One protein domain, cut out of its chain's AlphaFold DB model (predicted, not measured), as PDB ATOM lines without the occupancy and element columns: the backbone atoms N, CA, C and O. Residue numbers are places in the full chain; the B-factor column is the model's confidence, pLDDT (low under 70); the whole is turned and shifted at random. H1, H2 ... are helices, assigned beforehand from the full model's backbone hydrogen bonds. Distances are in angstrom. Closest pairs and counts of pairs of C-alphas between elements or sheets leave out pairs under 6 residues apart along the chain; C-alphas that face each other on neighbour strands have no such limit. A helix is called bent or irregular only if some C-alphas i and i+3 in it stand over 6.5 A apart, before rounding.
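AT A GLANCE: This is residues 4 to 137 of the 151 residues of an uncharacterized protein of Blastocatellia bacterium AA13 (UniProt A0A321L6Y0). An elongated helical body has the long helix H8 running through its core; H4, H5 and the arm H7a stand with it in a four-helix up-and-down bundle, and H2 crosses H8 from outside that bundle. H1 and the arm H7b make one end of the long axis, and the short helices H3 and H6 lie towards the other. The printed part has 134 residues, with eight named helices, H1 to H8 in order, and no named strand; the class is all helix. It is compact, with a radius of gyration of the C-alphas of 15.1 A, and spans 49 by 29 by 20 A.

IN THESE COORDINATES: H1, residues 4 to 15, begins at C-alpha 4 (-4.697, 11.375, -15.878) and measures 16.4 A. H2, residues 18 to 30, measures 18.4 A. H3, residues 33 to 38, 10.2 A long, is irregular: C-alphas 34 and 37 are 7.5 A apart. H4, residues 41 to 53, measures 19.1 A, and H5, residues 57 to 69, 18.5 A. H6, residues 77 to 81, measures 5.5 A. H7, residues 83 to 106, was assigned as one helix by its hydrogen bonds but is bent: C-alphas 92 and 95 are 6.7 A apart. Its arms are H7a, residues 83 to 92, 14.1 A, and H7b, residues 95 to 106, 16.1 A, at a shallow tilt of 26 degrees. H8, residues 111 to 135, measures 36.0 A and ends at C-alpha 135 (32.189, -7.144, -17.793).

HOW THE PARTS SIT: In the bundle of H4, H5, H7a and H8, each runs against the one before it. H4 and H5 form a helical hairpin at a shallow tilt of 30 degrees; their closest C-alphas, of Ala 51 and Val 60, are 5.7 A apart. H4 touches H8, closest at the C-alphas of Ala 51 and Ser 120, 5.2 A. H5 touches H7a, closest at the C-alphas of Ile 64 and Gly 84, 5.9 A. H2 touches H8 at a steep tilt of 48 degrees, with the C-alphas of Ala 25 and Leu 126 closest, 4.5 A. H7b touches H8 with the C-alphas of Ala 99 and His 115 closest, 4.8 A, and touches H1 with those of Ala 106 and Leu 10, 4.9 A. H3 touches H6, closest at the C-alphas of Lys 35 and Ser 81, 5.8 A. H1 and H4 are apart. Every O i to N i+4 pair is within hydrogen-bond range in H1, H2, H5, H6, H7a, H7b and H8; H4 has 8 of 9, and H3 has 0 of 2 but 2 of 3 O i to N i+3 pairs.

THE WHOLE: The two C-alphas farthest apart, of Lys 5 and Gly 72, are 49.8 A apart. The printed part has no cut and no long link. Mean pLDDT of the printed part is 91.4; residues 71 to 77 are under 70.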
ATOM      1  N   ALA A   4      -5.788  11.185 -14.923       81.50
ATOM      2  CA  ALA A   4      -4.697  11.375 -15.878       81.50
ATOM      3  C   ALA A   4      -3.726  12.503 -15.477       81.50
ATOM      4  O   ALA A   4      -2.512  12.366 -15.625       81.50
ATOM      5  N   LYS A   5      -4.228  13.618 -14.922       83.88
ATOM      6  CA  LYS A   5      -3.370  14.732 -14.476       83.88
ATOM      7  C   LYS A   5      -2.532  14.331 -13.261       83.88
ATOM      8  O   LYS A   5      -1.359  14.693 -13.183       83.88
ATOM      9  N   SER A   6      -3.121  13.575 -12.335       85.25
ATOM     10  CA  SER A   6      -2.418  13.049 -11.161       85.25
ATOM     11  C   SER A   6      -1.356  12.018 -11.550       85.25
ATOM     12  O   SER A   6      -0.253  12.050 -11.011       85.25
ATOM     13  N   GLU A   7      -1.643  11.155 -12.525       89.19
ATOM     14  CA  GLU A   7      -0.690  10.161 -13.026       89.19
ATOM     15  C   GLU A   7       0.496  10.803 -13.760       89.19
ATOM     16  O   GLU A   7       1.647  10.455 -13.492       89.19
ATOM     17  N   LEU A   8       0.246  11.801 -14.615       93.81
ATOM     18  CA  LEU A   8       1.310  12.569 -15.273       93.81
ATOM     19  C   LEU A   8       2.198  13.297 -14.262       93.81
ATOM     20  O   LEU A   8       3.422  13.303 -14.407       93.81
ATOM     21  N   LYS A   9       1.596  13.882 -13.219       95.69
ATOM     22  CA  LYS A   9       2.351  14.537 -12.147       95.69
ATOM     23  C   LYS A   9       3.214  13.531 -11.392       95.69
ATOM     24  O   LYS A   9       4.402  13.778 -11.217       95.69
ATOM     25  N   LEU A  10       2.649  12.385 -11.006       95.69
ATOM     26  CA  LEU A  10       3.400  11.321 -10.344       95.69
ATOM     27  C   LEU A  10       4.582  10.856 -11.198       95.69
ATOM     28  O   LEU A  10       5.698  10.756 -10.694       95.69
ATOM     29  N   ARG A  11       4.357  10.622 -12.492       95.69
ATOM     30  CA  ARG A  11       5.421  10.233 -13.419       95.69
ATOM     31  C   ARG A  11       6.524  11.290 -13.498       95.69
ATOM     32  O   ARG A  11       7.690  10.938 -13.373       95.69
ATOM     33  N   SER A  12       6.164  12.567 -13.614       97.38
ATOM     34  CA  SER A  12       7.135  13.666 -13.626       97.38
ATOM     35  C   SER A  12       7.971  13.726 -12.342       97.38
ATOM     36  O   SER A  12       9.183  13.922 -12.408       97.38
ATOM     37  N   GLU A  13       7.357  13.522 -11.173       98.00
ATOM     38  CA  GLU A  13       8.092  13.494  -9.903       98.00
ATOM     39  C   GLU A  13       9.007  12.264  -9.779       98.00
ATOM     40  O   GLU A  13      10.109  12.383  -9.241       98.00
ATOM     41  N   ILE A  14       8.609  11.108 -10.321       97.38
ATOM     42  CA  ILE A  14       9.477   9.923 -10.424       97.38
ATOM     43  C   ILE A  14      10.680  10.213 -11.331       97.38
ATOM     44  O   ILE A  14      11.814   9.919 -10.947       97.38
ATOM     45  N   ASP A  15      10.458  10.820 -12.500       97.25
ATOM     46  CA  ASP A  15      11.516  11.093 -13.480       97.25
ATOM     47  C   ASP A  15      12.615  11.991 -12.890       97.25
ATOM     48  O   ASP A  15      13.806  11.734 -13.076       97.25
ATOM     49  N   LYS A  16      12.239  12.977 -12.064       97.62
ATOM     50  CA  LYS A  16      13.189  13.831 -11.324       97.62
ATOM     51  C   LYS A  16      14.091  13.055 -10.359       97.62
ATOM     52  O   LYS A  16      15.146  13.561  -9.979       97.62
ATOM     53  N   LYS A  17      13.694  11.852  -9.931       97.44
ATOM     54  CA  LYS A  17      14.467  11.001  -9.012       97.44
ATOM     55  C   LYS A  17      15.304   9.938  -9.714       97.44
ATOM     56  O   LYS A  17      16.133   9.319  -9.050       97.44
ATOM     57  N   ILE A  18      15.172   9.763 -11.033       96.94
ATOM     58  CA  ILE A  18      15.938   8.762 -11.792       96.94
ATOM     59  C   ILE A  18      17.445   8.915 -11.571       96.94
ATOM     60  O   ILE A  18      18.110   7.928 -11.270       96.94
ATOM     61  N   GLY A  19      17.976  10.139 -11.668       96.62
ATOM     62  CA  GLY A  19      19.409  10.386 -11.472       96.62
ATOM     63  C   GLY A  19      19.900   9.951 -10.089       96.62
ATOM     64  O   GLY A  19      20.942   9.314  -9.974       96.62
ATOM     65  N   GLU A  20      19.115  10.205  -9.041       97.44
ATOM     66  CA  GLU A  20      19.460   9.748  -7.696       97.44
ATOM     67  C   GLU A  20      19.413   8.218  -7.591       97.44
ATOM     68  O   GLU A  20      20.342   7.626  -7.048       97.44
ATOM     69  N   LEU A  21      18.398   7.557  -8.157       97.88
ATOM     70  CA  LEU A  21      18.315   6.090  -8.158       97.88
ATOM     71  C   LEU A  21      19.508   5.433  -8.868       97.88
ATOM     72  O   LEU A  21      20.003   4.411  -8.391       97.88
ATOM     73  N   VAL A  22      19.981   6.020  -9.973       97.75
ATOM     74  CA  VAL A  22      21.194   5.568 -10.678       97.75
ATOM     75  C   VAL A  22      22.404   5.651  -9.752       97.75
ATOM     76  O   VAL A  22      23.088   4.648  -9.560       97.75
ATOM     77  N   LEU A  23      22.622   6.802  -9.111       96.69
ATOM     78  CA  LEU A  23      23.753   7.000  -8.202       96.69
ATOM     79  C   LEU A  23      23.705   6.049  -7.000       96.69
ATOM     80  O   LEU A  23      24.738   5.527  -6.584       96.69
ATOM     81  N   ARG A  24      22.515   5.777  -6.445       97.12
ATOM     82  CA  ARG A  24      22.345   4.779  -5.372       97.12
ATOM     83  C   ARG A  24      22.717   3.378  -5.855       97.12
ATOM     84  O   ARG A  24      23.447   2.671  -5.166       97.12
ATOM     85  N   ALA A  25      22.244   2.986  -7.036       96.56
ATOM     86  CA  ALA A  25      22.549   1.686  -7.625       96.56
ATOM     87  C   ALA A  25      24.053   1.516  -7.888       96.56
ATOM     88  O   ALA A  25      24.638   0.504  -7.505       96.56
ATOM     89  N   GLU A  26      24.697   2.519  -8.483       94.88
ATOM     90  CA  GLU A  26      26.145   2.535  -8.698       94.88
ATOM     91  C   GLU A  26      26.915   2.492  -7.382       94.88
ATOM     92  O   GLU A  26      27.885   1.741  -7.270       94.88
ATOM     93  N   LYS A  27      26.448   3.220  -6.359       95.19
ATOM     94  CA  LYS A  27      27.067   3.198  -5.038       95.19
ATOM     95  C   LYS A  27      27.057   1.798  -4.440       95.19
ATOM     96  O   LYS A  27      28.090   1.408  -3.922       95.19
ATOM     97  N   VAL A  28      25.967   1.030  -4.553       95.12
ATOM     98  CA  VAL A  28      25.921  -0.374  -4.089       95.12
ATOM     99  C   VAL A  28      26.963  -1.241  -4.800       95.12
ATOM    100  O   VAL A  28      27.610  -2.061  -4.154       95.12
ATOM    101  N   ILE A  29      27.145  -1.063  -6.112       93.94
ATOM    102  CA  ILE A  29      28.148  -1.814  -6.882       93.94
ATOM    103  C   ILE A  29      29.567  -1.436  -6.467       93.94
ATOM    104  O   ILE A  29      30.389  -2.323  -6.251       93.94
ATOM    105  N   GLU A  30      29.839  -0.143  -6.302       92.62
ATOM    106  CA  GLU A  30      31.128   0.360  -5.822       92.62
ATOM    107  C   GLU A  30      31.491  -0.234  -4.461       92.62
ATOM    108  O   GLU A  30      32.575  -0.761  -4.237       92.62
ATOM    109  N   ASP A  31      30.512  -0.226  -3.572       92.19
ATOM    110  CA  ASP A  31      30.563  -0.756  -2.222       92.19
ATOM    111  C   ASP A  31      30.778  -2.272  -2.124       92.19
ATOM    112  O   ASP A  31      31.027  -2.790  -1.029       92.19
ATOM    113  N   LEU A  32      30.584  -2.985  -3.232       90.19
ATOM    114  CA  LEU A  32      30.724  -4.433  -3.357       90.19
ATOM    115  C   LEU A  32      31.821  -4.817  -4.352       90.19
ATOM    116  O   LEU A  32      31.953  -6.005  -4.645       90.19
ATOM    117  N   ARG A  33      32.605  -3.852  -4.852       88.44
ATOM    118  CA  ARG A  33      33.579  -4.018  -5.939       88.44
ATOM    119  C   ARG A  33      34.444  -5.272  -5.791       88.44
ATOM    120  O   ARG A  33      34.468  -6.107  -6.693       88.44
ATOM    121  N   ASP A  34      35.062  -5.458  -4.627       88.12
ATOM    122  CA  ASP A  34      35.984  -6.576  -4.358       88.12
ATOM    123  C   ASP A  34      35.283  -7.933  -4.172       88.12
ATOM    124  O   ASP A  34      35.920  -8.974  -4.016       88.12
ATOM    125  N   LYS A  35      33.949  -7.928  -4.160       88.12
ATOM    126  CA  LYS A  35      33.092  -9.097  -3.944       88.12
ATOM    127  C   LYS A  35      32.216  -9.410  -5.158       88.12
ATOM    128  O   LYS A  35      31.474 -10.390  -5.118       88.12
ATOM    129  N   LEU A  36      32.296  -8.628  -6.240       86.19
ATOM    130  CA  LEU A  36      31.458  -8.804  -7.435       86.19
ATOM    131  C   LEU A  36      31.651 -10.169  -8.105       86.19
ATOM    132  O   LEU A  36      30.704 -10.719  -8.664       86.19
ATOM    133  N   ASN A  37      32.850 -10.749  -8.018       84.75
ATOM    134  CA  ASN A  37      33.143 -12.092  -8.524       84.75
ATOM    135  C   ASN A  37      32.383 -13.203  -7.779       84.75
ATOM    136  O   ASN A  37      32.171 -14.271  -8.345       84.75
ATOM    137  N   ARG A  38      31.948 -12.949  -6.540       85.62
ATOM    138  CA  ARG A  38      31.132 -13.878  -5.748       85.62
ATOM    139  C   ARG A  38      29.651 -13.795  -6.101       85.62
ATOM    140  O   ARG A  38      28.892 -14.642  -5.658       85.62
ATOM    141  N   ILE A  39      29.238 -12.782  -6.863       86.62
ATOM    142  CA  ILE A  39      27.840 -12.528  -7.209       86.62
ATOM    143  C   ILE A  39      27.573 -13.041  -8.633       86.62
ATOM    144  O   ILE A  39      28.279 -12.718  -9.595       86.62
ATOM    145  N   GLU A  40      26.527 -13.841  -8.797       86.94
ATOM    146  CA  GLU A  40      26.042 -14.340 -10.081       86.94
ATOM    147  C   GLU A  40      25.010 -13.389 -10.710       86.94
ATOM    148  O   GLU A  40      24.207 -12.752 -10.030       86.94
ATOM    149  N   ASN A  41      24.973 -13.329 -12.046       85.38
ATOM    150  CA  ASN A  41      24.063 -12.429 -12.776       85.38
ATOM    151  C   ASN A  41      22.587 -12.762 -12.529       85.38
ATOM    152  O   ASN A  41      21.731 -11.879 -12.541       85.38
ATOM    153  N   ASN A  42      22.284 -14.041 -12.300       89.38
ATOM    154  CA  ASN A  42      20.933 -14.507 -12.011       89.38
ATOM    155  C   ASN A  42      20.397 -13.944 -10.678       89.38
ATOM    156  O   ASN A  42      19.190 -13.768 -10.557       89.38
ATOM    157  N   GLN A  43      21.254 -13.608  -9.708       89.38
ATOM    158  CA  GLN A  43      20.835 -13.170  -8.378       89.38
ATOM    159  C   GLN A  43      20.072 -11.848  -8.475       89.38
ATOM    160  O   GLN A  43      18.890 -11.789  -8.131       89.38
ATOM    161  N   ILE A  44      20.702 -10.813  -9.030       91.88
ATOM    162  CA  ILE A  44      20.073  -9.492  -9.174       91.88
ATOM    163  C   ILE A  44      18.925  -9.545 -10.190       91.88
ATOM    164  O   ILE A  44      17.861  -8.976  -9.941       91.88
ATOM    165  N   LYS A  45      19.081 -10.301 -11.288       94.12
ATOM    166  CA  LYS A  45      18.018 -10.499 -12.286       94.12
ATOM    167  C   LYS A  45      16.744 -11.091 -11.670       94.12
ATOM    168  O   LYS A  45      15.650 -10.630 -11.988       94.12
ATOM    169  N   ASN A  46      16.870 -12.077 -10.783       94.44
ATOM    170  CA  ASN A  46      15.724 -12.708 -10.129       94.44
ATOM    171  C   ASN A  46      15.025 -11.749  -9.157       94.44
ATOM    172  O   ASN A  46      13.799 -11.703  -9.136       94.44
ATOM    173  N   VAL A  47      15.777 -10.946  -8.397       94.94
ATOM    174  CA  VAL A  47      15.184  -9.923  -7.515       94.94
ATOM    175  C   VAL A  47      14.439  -8.862  -8.324       94.94
ATOM    176  O   VAL A  47      13.316  -8.510  -7.975       94.94
ATOM    177  N   LEU A  48      15.015  -8.403  -9.438       97.00
ATOM    178  CA  LEU A  48      14.342  -7.478 -10.351       97.00
ATOM    179  C   LEU A  48      13.048  -8.078 -10.926       97.00
ATOM    180  O   LEU A  48      12.034  -7.389 -11.003       97.00
ATOM    181  N   ALA A  49      13.052  -9.361 -11.296       97.38
ATOM    182  CA  ALA A  49      11.851 -10.042 -11.781       97.38
ATOM    183  C   ALA A  49      10.734 -10.090 -10.718       97.38
ATOM    184  O   ALA A  49       9.564  -9.873 -11.041       97.38
ATOM    185  N   VAL A  50      11.092 -10.306  -9.446       97.19
ATOM    186  CA  VAL A  50      10.142 -10.234  -8.325       97.19
ATOM    187  C   VAL A  50       9.629  -8.808  -8.141       97.19
ATOM    188  O   VAL A  50       8.424  -8.610  -8.043       97.19
ATOM    189  N   ALA A  51      10.502  -7.800  -8.166       97.06
ATOM    190  CA  ALA A  51      10.091  -6.403  -8.010       97.06
ATOM    191  C   ALA A  51       9.136  -5.930  -9.116       97.06
ATOM    192  O   ALA A  51       8.160  -5.243  -8.834       97.06
ATOM    193  N   ASN A  52       9.355  -6.358 -10.361       96.44
ATOM    194  CA  ASN A  52       8.494  -5.991 -11.486       96.44
ATOM    195  C   ASN A  52       7.076  -6.580 -11.410       96.44
ATOM    196  O   ASN A  52       6.182  -6.060 -12.070       96.44
ATOM    197  N   SER A  53       6.871  -7.657 -10.647       93.69
ATOM    198  CA  SER A  53       5.559  -8.306 -10.490       93.69
ATOM    199  C   SER A  53       4.931  -8.095  -9.108       93.69
ATOM    200  O   SER A  53       3.741  -8.348  -8.932       93.69
ATOM    201  N   ALA A  54       5.701  -7.624  -8.125       92.75
ATOM    202  CA  ALA A  54       5.232  -7.435  -6.762       92.75
ATOM    203  C   ALA A  54       4.434  -6.125  -6.599       92.75
ATOM    204  O   ALA A  54       4.945  -5.054  -6.930       92.75
ATOM    205  N   PRO A  55       3.233  -6.164  -5.992       89.25
ATOM    206  CA  PRO A  55       2.477  -4.951  -5.667       89.25
ATOM    207  C   PRO A  55       3.098  -4.135  -4.522       89.25
ATOM    208  O   PRO A  55       2.756  -2.971  -4.351       89.25
ATOM    209  N   HIS A  56       4.003  -4.724  -3.730       93.69
ATOM    210  CA  HIS A  56       4.628  -4.066  -2.584       93.69
ATOM    211  C   HIS A  56       6.085  -4.503  -2.407       93.69
ATOM    212  O   HIS A  56       6.415  -5.690  -2.469       93.69
ATOM    213  N   SER A  57       6.953  -3.543  -2.075       93.69
ATOM    214  CA  SER A  57       8.371  -3.770  -1.754       93.69
ATOM    215  C   SER A  57       8.632  -4.813  -0.656       93.69
ATOM    216  O   SER A  57       9.682  -5.445  -0.676       93.69
ATOM    217  N   ALA A  58       7.701  -5.048   0.278       94.50
ATOM    218  CA  ALA A  58       7.876  -6.024   1.351       94.50
ATOM    219  C   ALA A  58       8.060  -7.449   0.805       94.50
ATOM    220  O   ALA A  58       8.827  -8.229   1.365       94.50
ATOM    221  N   ILE A  59       7.429  -7.767  -0.332       96.62
ATOM    222  CA  ILE A  59       7.609  -9.044  -1.038       96.62
ATOM    223  C   ILE A  59       9.048  -9.161  -1.555       96.62
ATOM    224  O   ILE A  59       9.667 -10.215  -1.428       96.62
ATOM    225  N   VAL A  60       9.602  -8.066  -2.082       96.62
ATOM    226  CA  VAL A  60      10.984  -7.997  -2.576       96.62
ATOM    227  C   VAL A  60      11.973  -8.177  -1.424       96.62
ATOM    228  O   VAL A  60      12.842  -9.046  -1.494       96.62
ATOM    229  N   THR A  61      11.808  -7.424  -0.334       95.94
ATOM    230  CA  THR A  61      12.644  -7.538   0.870       95.94
ATOM    231  C   THR A  61      12.568  -8.948   1.461       95.94
ATOM    232  O   THR A  61      13.598  -9.538   1.788       95.94
ATOM    233  N   ASN A  62      11.373  -9.540   1.546       96.44
ATOM    234  CA  ASN A  62      11.201 -10.906   2.036       96.44
ATOM    235  C   ASN A  62      11.857 -11.941   1.110       96.44
ATOM    236  O   ASN A  62      12.497 -12.875   1.586       96.44
ATOM    237  N   PHE A  63      11.768 -11.754  -0.210       94.69
ATOM    238  CA  PHE A  63      12.464 -12.602  -1.173       94.69
ATOM    239  C   PHE A  63      13.985 -12.536  -0.987       94.69
ATOM    240  O   PHE A  63      14.634 -13.579  -0.978       94.69
ATOM    241  N   ILE A  64      14.557 -11.344  -0.787       93.25
ATOM    242  CA  ILE A  64      15.996 -11.183  -0.531       93.25
ATOM    243  C   ILE A  64      16.389 -11.876   0.779       93.25
ATOM    244  O   ILE A  64      17.328 -12.670   0.778       93.25
ATOM    245  N   ARG A  65      15.635 -11.667   1.870       93.06
ATOM    246  CA  ARG A  65      15.861 -12.354   3.157       93.06
ATOM    247  C   ARG A  65      15.812 -13.871   3.006       93.06
ATOM    248  O   ARG A  65      16.674 -14.570   3.529       93.06
ATOM    249  N   TYR A  66      14.849 -14.377   2.238       91.75
ATOM    250  CA  TYR A  66      14.781 -15.793   1.909       91.75
ATOM    251  C   TYR A  66      16.041 -16.250   1.163       91.75
ATOM    252  O   TYR A  66      16.644 -17.234   1.572       91.75
ATOM    253  N   GLN A  67      16.499 -15.531   0.129       88.69
ATOM    254  CA  GLN A  67      17.739 -15.897  -0.570       88.69
ATOM    255  C   GLN A  67      18.968 -15.896   0.352       88.69
ATOM    256  O   GLN A  67      19.816 -16.771   0.206       88.69
ATOM    257  N   MET A  68      19.043 -14.968   1.311       88.19
ATOM    258  CA  MET A  68      20.122 -14.902   2.304       88.19
ATOM    259  C   MET A  68      20.105 -16.082   3.288       88.19
ATOM    260  O   MET A  68      21.162 -16.551   3.692       88.19
ATOM    261  N   GLY A  69      18.921 -16.573   3.670       83.56
ATOM    262  CA  GLY A  69      18.765 -17.679   4.623       83.56
ATOM    263  C   GLY A  69      18.878 -19.082   4.015       83.56
ATOM    264  O   GLY A  69      18.910 -20.073   4.746       83.56
ATOM    265  N   ARG A  70      18.919 -19.210   2.682       77.62
ATOM    266  CA  ARG A  70      18.999 -20.519   2.017       77.62
ATOM    267  C   ARG A  70      20.381 -21.145   2.177       77.62
ATOM    268  O   ARG A  70      21.392 -20.562   1.798       77.62
ATOM    269  N   GLN A  71      20.411 -22.394   2.637       61.34
ATOM    270  CA  GLN A  71      21.638 -23.187   2.667       61.34
ATOM    271  C   GLN A  71      22.005 -23.741   1.273       61.34
ATOM    272  O   GLN A  71      21.128 -24.078   0.473       61.34
ATOM    273  N   GLY A  72      23.314 -23.834   0.993       60.50
ATOM    274  CA  GLY A  72      23.902 -24.420  -0.225       60.50
ATOM    275  C   GLY A  72      24.625 -23.417  -1.140       60.50
ATOM    276  O   GLY A  72      24.141 -22.314  -1.390       60.50
ATOM    277  N   ALA A  73      25.796 -23.795  -1.665       54.38
ATOM    278  CA  ALA A  73      26.452 -23.070  -2.758       54.38
ATOM    279  C   ALA A  73      25.655 -23.254  -4.070       54.38
ATOM    280  O   ALA A  73      25.004 -24.289  -4.231       54.38
ATOM    281  N   PRO A  74      25.647 -22.280  -5.000       55.34
ATOM    282  CA  PRO A  74      26.302 -20.962  -4.971       55.34
ATOM    283  C   PRO A  74      25.498 -19.874  -4.217       55.34
ATOM    284  O   PRO A  74      25.828 -18.694  -4.263       55.34
ATOM    285  N   ARG A  75      24.427 -20.240  -3.495       59.66
ATOM    286  CA  ARG A  75      23.431 -19.289  -2.958       59.66
ATOM    287  C   ARG A  75      23.866 -18.531  -1.696       59.66
ATOM    288  O   ARG A  75      23.301 -17.471  -1.436       59.66
ATOM    289  N   LYS A  76      24.923 -18.978  -1.000       62.44
ATOM    290  CA  LYS A  76      25.565 -18.233   0.108       62.44
ATOM    291  C   LYS A  76      26.151 -16.878  -0.310       62.44
ATOM    292  O   LYS A  76      26.375 -16.017   0.534       62.44
ATOM    293  N   ALA A  77      26.336 -16.654  -1.611       65.81
ATOM    294  CA  ALA A  77      26.792 -15.382  -2.154       65.81
ATOM    295  C   ALA A  77      25.930 -14.184  -1.723       65.81
ATOM    296  O   ALA A  77      26.457 -13.081  -1.623       65.81
ATOM    297  N   TRP A  78      24.634 -14.366  -1.432       71.12
ATOM    298  CA  TRP A  78      23.763 -13.278  -0.967       71.12
ATOM    299  C   TRP A  78      24.183 -12.704   0.387       71.12
ATOM    300  O   TRP A  78      24.302 -11.486   0.503       71.12
ATOM    301  N   SER A  79      24.431 -13.574   1.369       70.94
ATOM    302  CA  SER A  79      24.853 -13.186   2.719       70.94
ATOM    303  C   SER A  79      26.359 -12.921   2.793       70.94
ATOM    304  O   SER A  79      26.801 -11.964   3.415       70.94
ATOM    305  N   GLU A  80      27.186 -13.725   2.117       76.19
ATOM    306  CA  GLU A  80      28.651 -13.611   2.211       76.19
ATOM    307  C   GLU A  80      29.213 -12.404   1.444       76.19
ATOM    308  O   GLU A  80      30.274 -11.874   1.795       76.19
ATOM    309  N   SER A  81      28.524 -11.942   0.393       79.31
ATOM    310  CA  SER A  81      28.918 -10.708  -0.301       79.31
ATOM    311  C   SER A  81      28.476  -9.446   0.447       79.31
ATOM    312  O   SER A  81      29.122  -8.406   0.315       79.31
ATOM    313  N   GLY A  82      27.422  -9.523   1.264       87.06
ATOM    314  CA  GLY A  82      26.734  -8.354   1.815       87.06
ATOM    315  C   GLY A  82      25.763  -7.687   0.829       87.06
ATOM    316  O   GLY A  82      25.271  -6.593   1.102       87.06
ATOM    317  N   LEU A  83      25.520  -8.292  -0.344       90.75
ATOM    318  CA  LEU A  83      24.593  -7.762  -1.348       90.75
ATOM    319  C   LEU A  83      23.171  -7.678  -0.796       90.75
ATOM    320  O   LEU A  83      22.507  -6.662  -0.990       90.75
ATOM    321  N   GLY A  84      22.705  -8.735  -0.123       92.25
ATOM    322  CA  GLY A  84      21.339  -8.792   0.393       92.25
ATOM    323  C   GLY A  84      21.063  -7.669   1.385       92.25
ATOM    324  O   GLY A  84      20.110  -6.911   1.214       92.25
ATOM    325  N   GLU A  85      21.953  -7.500   2.358       93.44
ATOM    326  CA  GLU A  85      21.879  -6.453   3.372       93.44
ATOM    327  C   GLU A  85      21.900  -5.057   2.743       93.44
ATOM    328  O   GLU A  85      21.051  -4.231   3.074       93.44
ATOM    329  N   LYS A  86      22.820  -4.792   1.803       94.62
ATOM    330  CA  LYS A  86      22.920  -3.474   1.153       94.62
ATOM    331  C   LYS A  86      21.680  -3.137   0.331       94.62
ATOM    332  O   LYS A  86      21.188  -2.014   0.407       94.62
ATOM    333  N   VAL A  87      21.145  -4.097  -0.424       95.75
ATOM    334  CA  VAL A  87      19.921  -3.878  -1.207       95.75
ATOM    335  C   VAL A  87      18.727  -3.631  -0.286       95.75
ATOM    336  O   VAL A  87      17.961  -2.709  -0.546       95.75
ATOM    337  N   ILE A  88      18.589  -4.388   0.807       96.56
ATOM    338  CA  ILE A  88      17.518  -4.169   1.791       96.56
ATOM    339  C   ILE A  88      17.637  -2.780   2.431       96.56
ATOM    340  O   ILE A  88      16.635  -2.083   2.540       96.56
ATOM    341  N   GLN A  89      18.843  -2.344   2.805       97.00
ATOM    342  CA  GLN A  89      19.066  -1.009   3.372       97.00
ATOM    343  C   GLN A  89      18.694   0.120   2.399       97.00
ATOM    344  O   GLN A  89      18.117   1.125   2.814       97.00
ATOM    345  N   GLU A  90      19.007  -0.026   1.109       97.88
ATOM    346  CA  GLU A  90      18.589   0.944   0.093       97.88
ATOM    347  C   GLU A  90      17.068   0.942  -0.089       97.88
ATOM    348  O   GLU A  90      16.460   2.011  -0.046       97.88
ATOM    349  N   VAL A  91      16.455  -0.238  -0.238       97.62
ATOM    350  CA  VAL A  91      15.006  -0.400  -0.431       97.62
ATOM    351  C   VAL A  91      14.231   0.157   0.763       97.62
ATOM    352  O   VAL A  91      13.470   1.105   0.609       97.62
ATOM    353  N   ASP A  92      14.463  -0.364   1.966       97.19
ATOM    354  CA  ASP A  92      13.678  -0.003   3.152       97.19
ATOM    355  C   ASP A  92      14.057   1.384   3.715       97.19
ATOM    356  O   ASP A  92      13.291   1.972   4.477       97.19
ATOM    357  N   GLY A  93      15.218   1.926   3.332       97.31
ATOM    358  CA  GLY A  93      15.716   3.223   3.787       97.31
ATOM    359  C   GLY A  93      15.576   4.329   2.741       97.31
ATOM    360  O   GLY A  93      14.611   5.095   2.725       97.31
ATOM    361  N   ARG A  94      16.591   4.471   1.885       97.44
ATOM    362  CA  ARG A  94      16.733   5.631   0.985       97.44
ATOM    363  C   ARG A  94      15.659   5.665  -0.097       97.44
ATOM    364  O   ARG A  94      15.066   6.717  -0.322       97.44
ATOM    365  N   VAL A  95      15.369   4.533  -0.734       98.06
ATOM    366  CA  VAL A  95      14.332   4.438  -1.772       98.06
ATOM    367  C   VAL A  95      12.947   4.689  -1.167       98.06
ATOM    368  O   VAL A  95      12.145   5.408  -1.767       98.06
ATOM    369  N   ARG A  96      12.691   4.214   0.059       98.19
ATOM    370  CA  ARG A  96      11.484   4.553   0.829       98.19
ATOM    371  C   ARG A  96      11.354   6.055   1.087       98.19
ATOM    372  O   ARG A  96      10.288   6.619   0.856       98.19
ATOM    373  N   ALA A  97      12.426   6.720   1.516       98.06
ATOM    374  CA  ALA A  97      12.420   8.166   1.746       98.06
ATOM    375  C   ALA A  97      12.148   8.964   0.454       98.06
ATOM    376  O   ALA A  97      11.391   9.944   0.459       98.06
ATOM    377  N   LEU A  98      12.706   8.514  -0.677       97.94
ATOM    378  CA  LEU A  98      12.408   9.082  -1.994       97.94
ATOM    379  C   LEU A  98      10.944   8.885  -2.380       97.94
ATOM    380  O   LEU A  98      10.326   9.825  -2.876       97.94
ATOM    381  N   ALA A  99      10.374   7.714  -2.104       97.94
ATOM    382  CA  ALA A  99       8.970   7.435  -2.372       97.94
ATOM    383  C   ALA A  99       8.046   8.377  -1.598       97.94
ATOM    384  O   ALA A  99       7.152   8.965  -2.201       97.94
ATOM    385  N   SER A 100       8.306   8.604  -0.307       97.94
ATOM    386  CA  SER A 100       7.549   9.571   0.500       97.94
ATOM    387  C   SER A 100       7.633  10.988  -0.075       97.94
ATOM    388  O   SER A 100       6.624  11.687  -0.163       97.94
ATOM    389  N   THR A 101       8.821  11.399  -0.531       98.06
ATOM    390  CA  THR A 101       9.032  12.719  -1.151       98.06
ATOM    391  C   THR A 101       8.244  12.856  -2.456       98.06
ATOM    392  O   THR A 101       7.550  13.850  -2.666       98.06
ATOM    393  N   VAL A 102       8.323  11.847  -3.325       97.75
ATOM    394  CA  VAL A 102       7.621  11.807  -4.616       97.75
ATOM    395  C   VAL A 102       6.109  11.779  -4.416       97.75
ATOM    396  O   VAL A 102       5.399  12.550  -5.056       97.75
ATOM    397  N   ALA A 103       5.612  10.937  -3.508       96.75
ATOM    398  CA  ALA A 103       4.191  10.828  -3.200       96.75
ATOM    399  C   ALA A 103       3.630  12.162  -2.688       96.75
ATOM    400  O   ALA A 103       2.631  12.652  -3.218       96.75
ATOM    401  N   SER A 104       4.337  12.816  -1.757       96.50
ATOM    402  CA  SER A 104       3.961  14.140  -1.251       96.50
ATOM    403  C   SER A 104       3.951  15.200  -2.356       96.50
ATOM    404  O   SER A 104       2.983  15.948  -2.476       96.50
ATOM    405  N   ALA A 105       4.992  15.269  -3.193       95.75
ATOM    406  CA  ALA A 105       5.073  16.247  -4.282       95.75
ATOM    407  C   ALA A 105       3.988  16.019  -5.352       95.75
ATOM    408  O   ALA A 105       3.393  16.967  -5.880       95.75
ATOM    409  N   ALA A 106       3.677  14.755  -5.642       94.94
ATOM    410  CA  ALA A 106       2.657  14.359  -6.602       94.94
ATOM    411  C   ALA A 106       1.222  14.491  -6.060       94.94
ATOM    412  O   ALA A 106       0.282  14.522  -6.851       94.94
ATOM    413  N   GLY A 107       1.037  14.601  -4.739       93.62
ATOM    414  CA  GLY A 107      -0.279  14.508  -4.099       93.62
ATOM    415  C   GLY A 107      -0.867  13.092  -4.163       93.62
ATOM    416  O   GLY A 107      -2.082  12.929  -4.251       93.62
ATOM    417  N   CYS A 108      -0.008  12.070  -4.182       92.19
ATOM    418  CA  CYS A 108      -0.391  10.664  -4.154       92.19
ATOM    419  C   CYS A 108      -0.443  10.183  -2.697       92.19
ATOM    420  O   CYS A 108       0.551  10.289  -1.982       92.19
ATOM    421  N   ALA A 109      -1.589   9.657  -2.257       90.38
ATOM    422  CA  ALA A 109      -1.741   9.129  -0.898       90.38
ATOM    423  C   ALA A 109      -1.065   7.757  -0.712       90.38
ATOM    424  O   ALA A 109      -0.676   7.404   0.398       90.38
ATOM    425  N   ASP A 110      -0.913   6.992  -1.795       94.31
ATOM    426  CA  ASP A 110      -0.373   5.636  -1.758       94.31
ATOM    427  C   ASP A 110       1.156   5.645  -1.909       94.31
ATOM    428  O   ASP A 110       1.720   5.500  -2.998       94.31
ATOM    429  N   VAL A 111       1.842   5.855  -0.786       96.25
ATOM    430  CA  VAL A 111       3.311   5.839  -0.728       96.25
ATOM    431  C   VAL A 111       3.866   4.453  -1.062       96.25
ATOM    432  O   VAL A 111       4.938   4.364  -1.662       96.25
ATOM    433  N   ASP A 112       3.160   3.376  -0.713       96.19
ATOM    434  CA  ASP A 112       3.616   2.002  -0.946       96.19
ATOM    435  C   ASP A 112       3.643   1.667  -2.439       96.19
ATOM    436  O   ASP A 112       4.615   1.075  -2.922       96.19
ATOM    437  N   TYR A 113       2.654   2.143  -3.193       94.94
ATOM    438  CA  TYR A 113       2.633   2.069  -4.651       94.94
ATOM    439  C   TYR A 113       3.811   2.810  -5.292       94.94
ATOM    440  O   TYR A 113       4.508   2.266  -6.158       94.94
ATOM    441  N   VAL A 114       4.076   4.049  -4.859       97.25
ATOM    442  CA  VAL A 114       5.233   4.821  -5.348       97.25
ATOM    443  C   VAL A 114       6.531   4.102  -4.991       97.25
ATOM    444  O   VAL A 114       7.430   3.983  -5.825       97.25
ATOM    445  N   HIS A 115       6.613   3.564  -3.776       98.19
ATOM    446  CA  HIS A 115       7.774   2.835  -3.300       98.19
ATOM    447  C   HIS A 115       8.057   1.595  -4.148       98.19
ATOM    448  O   HIS A 115       9.184   1.429  -4.609       98.19
ATOM    449  N   ALA A 116       7.043   0.774  -4.435       97.44
ATOM    450  CA  ALA A 116       7.185  -0.396  -5.298       97.44
ATOM    451  C   ALA A 116       7.733  -0.022  -6.689       97.44
ATOM    452  O   ALA A 116       8.669  -0.658  -7.174       97.44
ATOM    453  N   LYS A 117       7.239   1.068  -7.298       97.06
ATOM    454  CA  LYS A 117       7.772   1.564  -8.581       97.06
ATOM    455  C   LYS A 117       9.238   1.985  -8.496       97.06
ATOM    456  O   LYS A 117      10.026   1.609  -9.365       97.06
ATOM    457  N   LEU A 118       9.610   2.769  -7.480       98.38
ATOM    458  CA  LEU A 118      10.994   3.228  -7.325       98.38
ATOM    459  C   LEU A 118      11.948   2.062  -7.042       98.38
ATOM    460  O   LEU A 118      13.060   2.063  -7.563       98.38
ATOM    461  N   VAL A 119      11.510   1.044  -6.293       98.50
ATOM    462  CA  VAL A 119      12.280  -0.187  -6.052       98.50
ATOM    463  C   VAL A 119      12.562  -0.928  -7.358       98.50
ATOM    464  O   VAL A 119      13.710  -1.295  -7.609       98.50
ATOM    465  N   SER A 120      11.565  -1.095  -8.231       98.19
ATOM    466  CA  SER A 120      11.759  -1.739  -9.539       98.19
ATOM    467  C   SER A 120      12.721  -0.959 -10.437       98.19
ATOM    468  O   SER A 120      13.600  -1.549 -11.071       98.19
ATOM    469  N   LEU A 121      12.622   0.376 -10.450       98.25
ATOM    470  CA  LEU A 121      13.564   1.235 -11.176       98.25
ATOM    471  C   LEU A 121      14.988   1.114 -10.620       98.25
ATOM    472  O   LEU A 121      15.920   0.867 -11.386       98.25
ATOM    473  N   PHE A 122      15.148   1.234  -9.300       98.56
ATOM    474  CA  PHE A 122      16.423   1.079  -8.599       98.56
ATOM    475  C   PHE A 122      17.082  -0.266  -8.912       98.56
ATOM    476  O   PHE A 122      18.233  -0.298  -9.339       98.56
ATOM    477  N   LEU A 123      16.347  -1.373  -8.782       98.19
ATOM    478  CA  LEU A 123      16.851  -2.713  -9.090       98.19
ATOM    479  C   LEU A 123      17.182  -2.878 -10.578       98.19
ATOM    480  O   LEU A 123      18.124  -3.590 -10.929       98.19
ATOM    481  N   GLY A 124      16.453  -2.190 -11.459       98.00
ATOM    482  CA  GLY A 124      16.763  -2.109 -12.881       98.00
ATOM    483  C   GLY A 124      18.114  -1.442 -13.146       98.00
ATOM    484  O   GLY A 124      18.915  -1.965 -13.924       98.00
ATOM    485  N   PHE A 125      18.387  -0.312 -12.486       98.12
ATOM    486  CA  PHE A 125      19.691   0.353 -12.552       98.12
ATOM    487  C   PHE A 125      20.786  -0.499 -11.916       98.12
ATOM    488  O   PHE A 125      21.815  -0.707 -12.550       98.12
ATOM    489  N   LEU A 126      20.535  -1.088 -10.746       97.00
ATOM    490  CA  LEU A 126      21.474  -1.976 -10.062       97.00
ATOM    491  C   LEU A 126      21.890  -3.148 -10.952       97.00
ATOM    492  O   LEU A 126      23.076  -3.436 -11.072       97.00
ATOM    493  N   ASN A 127      20.930  -3.788 -11.625       96.50
ATOM    494  CA  ASN A 127      21.212  -4.879 -12.552       96.50
ATOM    495  C   ASN A 127      22.095  -4.426 -13.725       96.50
ATOM    496  O   ASN A 127      23.049  -5.119 -14.076       96.50
ATOM    497  N   ARG A 128      21.811  -3.259 -14.320       95.69
ATOM    498  CA  ARG A 128      22.632  -2.702 -15.410       95.69
ATOM    499  C   ARG A 128      24.047  -2.366 -14.939       95.69
ATOM    500  O   ARG A 128      25.006  -2.797 -15.578       95.69
ATOM    501  N   SER A 129      24.179  -1.669 -13.812       94.75
ATOM    502  CA  SER A 129      25.472  -1.299 -13.229       94.75
ATOM    503  C   SER A 129      26.288  -2.531 -12.840       94.75
ATOM    504  O   SER A 129      27.490  -2.573 -13.089       94.75
ATOM    505  N   PHE A 130      25.641  -3.570 -12.306       93.38
ATOM    506  CA  PHE A 130      26.284  -4.842 -11.987       93.38
ATOM    507  C   PHE A 130      26.838  -5.549 -13.228       93.38
ATOM    508  O   PHE A 130      28.009  -5.928 -13.250       93.38
ATOM    509  N   VAL A 131      26.011  -5.718 -14.269       92.75
ATOM    510  CA  VAL A 131      26.420  -6.379 -15.519       92.75
ATOM    511  C   VAL A 131      27.589  -5.634 -16.158       92.75
ATOM    512  O   VAL A 131      28.571  -6.264 -16.554       92.75
ATOM    513  N   PHE A 132      27.518  -4.303 -16.197       91.56
ATOM    514  CA  PHE A 132      28.603  -3.471 -16.707       91.56
ATOM    515  C   PHE A 132      29.888  -3.627 -15.884       91.56
ATOM    516  O   PHE A 132      30.952  -3.870 -16.452       91.56
ATOM    517  N   ALA A 133      29.809  -3.530 -14.554       90.69
ATOM    518  CA  ALA A 133      30.984  -3.636 -13.695       90.69
ATOM    519  C   ALA A 133      31.646  -5.014 -13.811       90.69
ATOM    520  O   ALA A 133      32.868  -5.110 -13.894       90.69
ATOM    521  N   LYS A 134      30.854  -6.087 -13.897       87.56
ATOM    522  CA  LYS A 134      31.374  -7.450 -14.050       87.56
ATOM    523  C   LYS A 134      32.071  -7.669 -15.394       87.56
ATOM    524  O   LYS A 134      33.114  -8.315 -15.425       87.56
ATOM    525  N   ALA A 135      31.545  -7.097 -16.479       86.69
ATOM    526  CA  ALA A 135      32.189  -7.144 -17.793       86.69
ATOM    527  C   ALA A 135      33.527  -6.378 -17.835       86.69
ATOM    528  O   ALA A 135      34.402  -6.723 -18.622       86.69
ATOM    529  N   ASN A 136      33.708  -5.380 -16.964       84.81
ATOM    530  CA  ASN A 136      34.876  -4.493 -16.937       84.81
ATOM    531  C   ASN A 136      35.811  -4.725 -15.732       84.81
ATOM    532  O   ASN A 136      36.497  -3.802 -15.287       84.81
ATOM    533  N   GLY A 137      35.835  -5.938 -15.168       74.31
ATOM    534  CA  GLY A 137      36.763  -6.293 -14.084       74.31
ATOM    535  C   GLY A 137      36.510  -5.559 -12.761       74.31
ATOM    536  O   GLY A 137      37.446  -5.269 -12.024       74.31
TER     537      GLY A 137